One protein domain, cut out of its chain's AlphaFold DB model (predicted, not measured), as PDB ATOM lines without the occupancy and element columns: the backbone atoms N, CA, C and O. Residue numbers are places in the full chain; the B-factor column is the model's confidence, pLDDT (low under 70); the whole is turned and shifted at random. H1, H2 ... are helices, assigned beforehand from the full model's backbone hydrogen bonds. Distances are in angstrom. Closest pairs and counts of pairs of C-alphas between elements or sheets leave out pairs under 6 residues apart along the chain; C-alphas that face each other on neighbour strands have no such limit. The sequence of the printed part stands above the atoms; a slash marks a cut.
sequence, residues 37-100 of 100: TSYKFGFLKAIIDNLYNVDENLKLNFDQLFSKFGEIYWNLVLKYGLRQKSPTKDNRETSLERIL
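What this domain is: This is residues 37 to 100 of the 100 residues of an uncharacterized protein of Oscillospiraceae bacterium (UniProt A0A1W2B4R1). What does one see first? Two helices, H1 and then the longer H2, cross at a steep tilt; the loop of residues 49 to 61 extends one end, and the tail of residues 80 to 100 extends the other, where residues 87 to 92 stick out. What is it made of? The printed part has 64 residues, 28 of them, under half, in the two named helices, with no named strand; the class is all helix. How compact is it? It is a loose rod of 48 by 19 by 16 A, with a radius of gyration of the C-alphas of 13.9 A.

Where its parts are: Where is H1? It holds residues 39 to 48, beginning at C-alpha 39, (-52.911, 18.271, 24.115), and is 14.1 A long. Where is H2? It holds residues 62 to 79, is 25.0 A long and ends at C-alpha 79, (-44.715, 32.592, 19.883).

How they stand to each other: Do H1 and H2 touch? They touch, H2 with residues 65 to 73 alone; the closest C-alphas, of Ala 46 and Phe 69, are 5.1 A apart. How do they run? They run opposite ways at a steep tilt of 59 degrees. Are their backbones whole? In H1 and H2 every O i to N i+4 pair is within hydrogen-bond range.

The domain as a whole: How far does it reach? The two C-alphas farthest apart, of Glu 56 and Lys 89, are 48.4 A apart. Is it continuous? The printed part has no cut, and H1 to H2 is a long link of 13 residues. Where is confidence low? Residues 87 to 89 and 91 to 100 have pLDDT under 70.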
ATOM      1  N   THR A  37     -58.227  20.911  27.512       73.19
ATOM      2  CA  THR A  37     -56.814  21.136  27.190       73.19
ATOM      3  C   THR A  37     -56.532  20.762  25.741       73.19
ATOM      4  O   THR A  37     -57.158  19.859  25.181       73.19
ATOM      5  N   SER A  38     -55.569  21.447  25.124       80.19
ATOM      6  CA  SER A  38     -55.275  21.298  23.694       80.19
ATOM      7  C   SER A  38     -54.433  20.061  23.338       80.19
ATOM      8  O   SER A  38     -54.235  19.787  22.153       80.19
ATOM      9  N   TYR A  39     -53.955  19.292  24.331       82.62
ATOM     10  CA  TYR A  39     -52.911  18.271  24.115       82.62
ATOM     11  C   TYR A  39     -53.350  17.164  23.169       82.62
ATOM     12  O   TYR A  39     -52.540  16.674  22.394       82.62
ATOM     13  N   LYS A  40     -54.637  16.801  23.173       85.94
ATOM     14  CA  LYS A  40     -55.173  15.779  22.267       85.94
ATOM     15  C   LYS A  40     -55.000  16.191  20.806       85.94
ATOM     16  O   LYS A  40     -54.610  15.378  19.977       85.94
ATOM     17  N   PHE A  41     -55.224  17.470  20.505       87.00
ATOM     18  CA  PHE A  41     -55.060  18.017  19.159       87.00
ATOM     19  C   PHE A  41     -53.584  18.162  18.785       87.00
ATOM     20  O   PHE A  41     -53.203  17.793  17.677       87.00
ATOM     21  N   GLY A  42     -52.744  18.631  19.715       89.56
ATOM     22  CA  GLY A  42     -51.293  18.680  19.513       89.56
ATOM     23  C   GLY A  42     -50.694  17.294  19.262       89.56
ATOM     24  O   GLY A  42     -49.851  17.134  18.386       89.56
ATOM     25  N   PHE A  43     -51.187  16.274  19.967       89.56
ATOM     26  CA  PHE A  43     -50.791  14.879  19.791       89.56
ATOM     27  C   PHE A  43     -51.198  14.334  18.420       89.56
ATOM     28  O   PHE A  43     -50.353  13.801  17.705       89.56
ATOM     29  N   LEU A  44     -52.451  14.539  17.998       91.44
ATOM     30  CA  LEU A  44     -52.898  14.154  16.654       91.44
ATOM     31  C   LEU A  44     -52.088  14.856  15.557       91.44
ATOM     32  O   LEU A  44     -51.684  14.219  14.586       91.44
ATOM     33  N   LYS A  45     -51.796  16.151  15.725       92.44
ATOM     34  CA  LYS A  45     -50.956  16.898  14.785       92.44
ATOM     35  C   LYS A  45     -49.536  16.332  14.722       92.44
ATOM     36  O   LYS A  45     -49.005  16.184  13.627       92.44
ATOM     37  N   ALA A  46     -48.953  15.967  15.865       94.38
ATOM     38  CA  ALA A  46     -47.630  15.351  15.930       94.38
ATOM     39  C   ALA A  46     -47.577  13.982  15.225       94.38
ATOM     40  O   ALA A  46     -46.552  13.659  14.630       94.38
ATOM     41  N   ILE A  47     -48.665  13.200  15.249       93.25
ATOM     42  CA  ILE A  47     -48.776  11.957  14.464       93.25
ATOM     43  C   ILE A  47     -48.812  12.282  12.967       93.25
ATOM     44  O   ILE A  47     -48.038  11.713  12.201       93.25
ATOM     45  N   ILE A  48     -49.673  13.220  12.553       93.19
ATOM     46  CA  ILE A  48     -49.828  13.613  11.142       93.19
ATOM     47  C   ILE A  48     -48.500  14.125  10.562       93.19
ATOM     48  O   ILE A  48     -48.112  13.735   9.464       93.19
ATOM     49  N   ASP A  49     -47.762  14.940  11.318       94.62
ATOM     50  CA  ASP A  49     -46.469  15.497  10.891       94.62
ATOM     51  C   ASP A  49     -45.358  14.453  10.774       94.62
ATOM     52  O   ASP A  49     -44.320  14.709  10.163       94.62
ATOM     53  N   ASN A  50     -45.574  13.273  11.347       94.94
ATOM     54  CA  ASN A  50     -44.643  12.161  11.306       94.94
ATOM     55  C   ASN A  50     -45.082  11.031  10.366       94.94
ATOM     56  O   ASN A  50     -44.385  10.023  10.307       94.94
ATOM     57  N   LEU A  51     -46.162  11.185   9.586       90.31
ATOM     58  CA  LEU A  51     -46.644  10.141   8.661       90.31
ATOM     59  C   LEU A  51     -45.568   9.643   7.687       90.31
ATOM     60  O   LEU A  51     -45.582   8.479   7.303       90.31
ATOM     61  N   TYR A  52     -44.630  10.514   7.309       90.75
ATOM     62  CA  TYR A  52     -43.520  10.184   6.412       90.75
ATOM     63  C   TYR A  52     -42.201   9.880   7.140       90.75
ATOM     64  O   TYR A  52     -41.214   9.557   6.490       90.75
ATOM     65  N   ASN A  53     -42.178   9.971   8.473       92.81
ATOM     66  CA  ASN A  53     -40.999   9.751   9.319       92.81
ATOM     67  C   ASN A  53     -41.116   8.455  10.140       92.81
ATOM     68  O   ASN A  53     -40.594   8.362  11.255       92.81
ATOM     69  N   VAL A  54     -41.846   7.479   9.604       93.38
ATOM     70  CA  VAL A  54     -42.046   6.152  10.191       93.38
ATOM     71  C   VAL A  54     -40.989   5.166   9.696       93.38
ATOM     72  O   VAL A  54     -40.338   5.405   8.677       93.38
ATOM     73  N   ASP A  55     -40.814   4.057  10.411       92.00
ATOM     74  CA  ASP A  55     -39.986   2.952   9.925       92.00
ATOM     75  C   ASP A  55     -40.678   2.150   8.800       92.00
ATOM     76  O   ASP A  55     -41.819   2.408   8.412       92.00
ATOM     77  N   GLU A  56     -39.985   1.138   8.279       93.12
ATOM     78  CA  GLU A  56     -40.493   0.216   7.250       93.12
ATOM     79  C   GLU A  56     -41.775  -0.541   7.646       93.12
ATOM     80  O   GLU A  56     -42.485  -1.052   6.783       93.12
ATOM     81  N   ASN A  57     -42.099  -0.573   8.940       91.56
ATOM     82  CA  ASN A  57     -43.290  -1.198   9.507       91.56
ATOM     83  C   ASN A  57     -44.364  -0.168   9.899       91.56
ATOM     84  O   ASN A  57     -45.301  -0.511  10.622       91.56
ATOM     85  N   LEU A  58     -44.230   1.086   9.449       89.75
ATOM     86  CA  LEU A  58     -45.114   2.205   9.781       89.75
ATOM     87  C   LEU A  58     -45.168   2.528  11.286       89.75
ATOM     88  O   LEU A  58     -46.175   3.037  11.784       89.75
ATOM     89  N   LYS A  59     -44.095   2.242  12.030       90.12
ATOM     90  CA  LYS A  59     -44.007   2.531  13.465       90.12
ATOM     91  C   LYS A  59     -43.349   3.880  13.724       90.12
ATOM     92  O   LYS A  59     -42.400   4.281  13.051       90.12
ATOM     93  N   LEU A  60     -43.843   4.545  14.767       91.19
ATOM     94  CA  LEU A  60     -43.230   5.725  15.369       91.19
ATOM     95  C   LEU A  60     -42.711   5.376  16.749       91.19
ATOM     96  O   LEU A  60     -43.423   4.762  17.548       91.19
ATOM     97  N   ASN A  61     -41.489   5.807  17.044       91.38
ATOM     98  CA  ASN A  61     -40.997   5.739  18.407       91.38
ATOM     99  C   ASN A  61     -41.508   6.934  19.228       91.38
ATOM    100  O   ASN A  61     -41.929   7.970  18.702       91.38
ATOM    101  N   PHE A  62     -41.488   6.759  20.546       90.12
ATOM    102  CA  PHE A  62     -41.972   7.767  21.479       90.12
ATOM    103  C   PHE A  62     -41.208   9.091  21.347       90.12
ATOM    104  O   PHE A  62     -41.833  10.150  21.333       90.12
ATOM    105  N   ASP A  63     -39.885   9.044  21.185       93.25
ATOM    106  CA  ASP A  63     -39.033  10.234  21.145       93.25
ATOM    107  C   ASP A  63     -39.295  11.109  19.911       93.25
ATOM    108  O   ASP A  63     -39.368  12.334  20.025       93.25
ATOM    109  N   GLN A  64     -39.501  10.504  18.737       93.50
ATOM    110  CA  GLN A  64     -39.879  11.194  17.499       93.50
ATOM    111  C   GLN A  64     -41.209  11.927  17.673       93.50
ATOM    112  O   GLN A  64     -41.332  13.116  17.352       93.50
ATOM    113  N   LEU A  65     -42.202  11.221  18.216       94.19
ATOM    114  CA  LEU A  65     -43.534  11.765  18.421       94.19
ATOM    115  C   LEU A  65     -43.521  12.893  19.458       94.19
ATOM    116  O   LEU A  65     -44.066  13.971  19.211       94.19
ATOM    117  N   PHE A  66     -42.854  12.674  20.591       92.12
ATOM    118  CA  PHE A  66     -42.779  13.640  21.681       92.12
ATOM    119  C   PHE A  66     -41.967  14.883  21.303       92.12
ATOM    120  O   PHE A  66     -42.354  15.994  21.655       92.12
ATOM    121  N   SER A  67     -40.902  14.732  20.510       93.56
ATOM    122  CA  SER A  67     -40.136  15.873  19.991       93.56
ATOM    123  C   SER A  67     -41.002  16.780  19.120       93.56
ATOM    124  O   SER A  67     -40.989  18.002  19.274       93.56
ATOM    125  N   LYS A  68     -41.801  16.192  18.220       94.81
ATOM    126  CA  LYS A  68     -42.672  16.956  17.319       94.81
ATOM    127  C   LYS A  68     -43.852  17.581  18.062       94.81
ATOM    128  O   LYS A  68     -44.182  18.740  17.827       94.81
ATOM    129  N   PHE A  69     -44.407  16.867  19.040       92.94
ATOM    130  CA  PHE A  69     -45.376  17.406  19.991       92.94
ATOM    131  C   PHE A  69     -44.827  18.619  20.760       92.94
ATOM    132  O   PHE A  69     -45.490  19.656  20.838       92.94
ATOM    133  N   GLY A  70     -43.606  18.514  21.291       91.06
ATOM    134  CA  GLY A  70     -42.933  19.589  22.014       91.06
ATOM    135  C   GLY A  70     -42.720  20.829  21.150       91.06
ATOM    136  O   GLY A  70     -43.041  21.931  21.582       91.06
ATOM    137  N   GLU A  71     -42.265  20.663  19.908       91.75
ATOM    138  CA  GLU A  71     -42.080  21.771  18.960       91.75
ATOM    139  C   GLU A  71     -43.391  22.499  18.629       91.75
ATOM    140  O   GLU A  71     -43.431  23.733  18.571       91.75
ATOM    141  N   ILE A  72     -44.487  21.756  18.443       90.38
ATOM    142  CA  ILE A  72     -45.818  22.341  18.234       90.38
ATOM    143  C   ILE A  72     -46.181  23.221  19.435       90.38
ATOM    144  O   ILE A  72     -46.534  24.389  19.266       90.38
ATOM    145  N   TYR A  73     -46.046  22.691  20.651       86.19
ATOM    146  CA  TYR A  73     -46.379  23.425  21.871       86.19
ATOM    147  C   TYR A  73     -45.470  24.615  22.135       86.19
ATOM    148  O   TYR A  73     -45.955  25.663  22.557       86.19
ATOM    149  N   TRP A  74     -44.183  24.480  21.840       87.50
ATOM    150  CA  TRP A  74     -43.216  25.563  21.939       87.50
ATOM    151  C   TRP A  74     -43.675  26.768  21.116       87.50
ATOM    152  O   TRP A  74     -43.753  27.885  21.624       87.50
ATOM    153  N   ASN A  75     -44.082  26.527  19.867       86.31
ATOM    154  CA  ASN A  75     -44.616  27.572  19.004       86.31
ATOM    155  C   ASN A  75     -45.934  28.150  19.540       86.31
ATOM    156  O   ASN A  75     -46.096  29.366  19.577       86.31
ATOM    157  N   LEU A  76     -46.878  27.315  19.979       84.38
ATOM    158  CA  LEU A  76     -48.174  27.792  20.479       84.38
ATOM    159  C   LEU A  76     -48.034  28.666  21.731       84.38
ATOM    160  O   LEU A  76     -48.648  29.732  21.804       84.38
ATOM    161  N   VAL A  77     -47.212  28.243  22.688       83.19
ATOM    162  CA  VAL A  77     -47.069  28.938  23.970       83.19
ATOM    163  C   VAL A  77     -46.166  30.159  23.834       83.19
ATOM    164  O   VAL A  77     -46.584  31.260  24.174       83.19
ATOM    165  N   LEU A  78     -44.952  30.004  23.296       82.38
ATOM    166  CA  LEU A  78     -43.958  31.083  23.329       82.38
ATOM    167  C   LEU A  78     -44.141  32.106  22.215       82.38
ATOM    168  O   LEU A  78     -43.926  33.295  22.438       82.38
ATOM    169  N   LYS A  79     -44.537  31.670  21.013       83.44
ATOM    170  CA  LYS A  79     -44.715  32.592  19.883       83.44
ATOM    171  C   LYS A  79     -46.089  33.253  19.896       83.44
ATOM    172  O   LYS A  79     -46.196  34.423  19.542       83.44
ATOM    173  N   TYR A  80     -47.132  32.507  20.262       84.88
ATOM    174  CA  TYR A  80     -48.518  32.975  20.152       84.88
ATOM    175  C   TYR A  80     -49.207  33.235  21.498       84.88
ATOM    176  O   TYR A  80     -50.336  33.719  21.502       84.88
ATOM    177  N   GLY A  81     -48.556  32.952  22.634       79.75
ATOM    178  CA  GLY A  81     -49.112  33.223  23.965       79.75
ATOM    179  C   GLY A  81     -50.355  32.393  24.295       79.75
ATOM    180  O   GLY A  81     -51.173  32.804  25.119       79.75
ATOM    181  N   LEU A  82     -50.547  31.254  23.622       81.38
ATOM    182  CA  LEU A  82     -51.727  30.421  23.823       81.38
ATOM    183  C   LEU A  82     -51.595  29.609  25.106       81.38
ATOM    184  O   LEU A  82     -50.637  28.859  25.294       81.38
ATOM    185  N   ARG A  83     -52.618  29.713  25.957       73.88
ATOM    186  CA  ARG A  83     -52.752  28.866  27.139       73.88
ATOM    187  C   ARG A  83     -53.040  27.425  26.729       73.88
ATOM    188  O   ARG A  83     -53.819  27.166  25.810       73.88
ATOM    189  N   GLN A  84     -52.437  26.472  27.431       72.75
ATOM    190  CA  GLN A  84     -52.673  25.043  27.204       72.75
ATOM    191  C   GLN A  84     -54.030  24.582  27.741       72.75
ATOM    192  O   GLN A  84     -54.536  23.527  27.343       72.75
ATOM    193  N   LYS A  85     -54.615  25.380  28.638       76.44
ATOM    194  CA  LYS A  85     -55.910  25.152  29.262       76.44
ATOM    195  C   LYS A  85     -56.771  26.411  29.201       76.44
ATOM    196  O   LYS A  85     -56.264  27.529  29.301       76.44
ATOM    197  N   SER A  86     -58.085  26.228  29.105       72.19
ATOM    198  CA  SER A  86     -59.029  27.330  29.301       72.19
ATOM    199  C   SER A  86     -58.853  27.970  30.691       72.19
ATOM    200  O   SER A  86     -58.679  27.245  31.676       72.19
ATOM    201  N   PRO A  87     -58.922  29.311  30.816       68.56
ATOM    202  CA  PRO A  87     -58.868  29.979  32.112       68.56
ATOM    203  C   PRO A  87     -59.993  29.473  33.022       68.56
ATOM    204  O   PRO A  87     -61.174  29.677  32.745       68.56
ATOM    205  N   THR A  88     -59.640  28.799  34.113       69.75
ATOM    206  CA  THR A  88     -60.608  28.451  35.159       69.75
ATOM    207  C   THR A  88     -60.795  29.638  36.106       69.75
ATOM    208  O   THR A  88     -59.928  30.508  36.186       69.75
ATOM    209  N   LYS A  89     -61.898  29.679  36.872       62.03
ATOM    210  CA  LYS A  89     -62.121  30.718  37.906       62.03
ATOM    211  C   LYS A  89     -60.971  30.827  38.920       62.03
ATOM    212  O   LYS A  89     -60.731  31.904  39.448       62.03
ATOM    213  N   ASP A  90     -60.248  29.731  39.128       71.31
ATOM    214  CA  ASP A  90     -59.101  29.637  40.036       71.31
ATOM    215  C   ASP A  90     -57.761  30.014  39.364       71.31
ATOM    216  O   ASP A  90     -56.711  29.841  39.973       71.31
ATOM    217  N   ASN A  91     -57.775  30.435  38.088       68.81
ATOM    218  CA  ASN A  91     -56.599  30.708  37.248       68.81
ATOM    219  C   ASN A  91     -55.512  29.613  37.338       68.81
ATOM    220  O   ASN A  91     -54.321  29.903  37.415       68.81
ATOM    221  N   ARG A  92     -55.918  28.334  37.370       68.19
ATOM    222  CA  ARG A  92     -54.964  27.223  37.498       68.19
ATOM    223  C   ARG A  92     -54.187  27.035  36.204       68.19
ATOM    224  O   ARG A  92     -54.748  26.587  35.208       68.19
ATOM    225  N   GLU A  93     -52.892  27.286  36.289       68.38
ATOM    226  CA  GLU A  93     -51.917  27.006  35.240       68.38
ATOM    227  C   GLU A  93     -51.531  25.526  35.222       68.38
ATOM    228  O   GLU A  93     -51.426  24.869  36.272       68.38
ATOM    229  N   THR A  94     -51.318  25.014  34.014       69.88
ATOM    230  CA  THR A  94     -50.723  23.701  33.755       69.88
ATOM    231  C   THR A  94     -49.256  23.675  34.185       69.88
ATOM    232  O   THR A  94     -48.610  24.712  34.302       69.88
ATOM    233  N   SER A  95     -48.691  22.484  34.412       68.25
ATOM    234  CA  SER A  95     -47.280  22.357  34.806       68.25
ATOM    235  C   SER A  95     -46.319  22.997  33.799       68.25
ATOM    236  O   SER A  95     -45.318  23.565  34.212       68.25
ATOM    237  N   LEU A  96     -46.637  22.937  32.501       63.69
ATOM    238  CA  LEU A  96     -45.847  23.574  31.442       63.69
ATOM    239  C   LEU A  96     -45.907  25.104  31.517       63.69
ATOM    240  O   LEU A  96     -44.876  25.749  31.385       63.69
ATOM    241  N   GLU A  97     -47.082  25.678  31.777       67.56
ATOM    242  CA  GLU A  97     -47.250  27.131  31.936       67.56
ATOM    243  C   GLU A  97     -46.546  27.690  33.182       67.56
ATOM    244  O   GLU A  97     -46.235  28.869  33.198       67.56
ATOM    245  N   ARG A  98     -46.271  26.868  34.205       68.75
ATOM    246  CA  ARG A  98     -45.579  27.302  35.438       68.75
ATOM    247  C   ARG A  98     -44.056  27.350  35.335       68.75
ATOM    248  O   ARG A  98     -43.412  27.900  36.224       68.75
ATOM    249  N   ILE A  99     -43.481  26.649  34.359       66.06
ATOM    250  CA  ILE A  99     -42.022  26.517  34.194       66.06
ATOM    251  C   ILE A  99     -41.490  27.556  33.189       66.06
ATOM    252  O   ILE A  99     -40.287  27.816  33.165       66.06
ATOM    253  N   LEU A 100     -42.377  28.131  32.374       58.00
ATOM    254  CA  LEU A 100     -42.097  29.231  31.449       58.00
ATOM    255  C   LEU A 100     -42.324  30.581  32.134       58.00
ATOM    256  O   LEU A 100     -41.553  31.512  31.816       58.00
TER     257      LEU A 100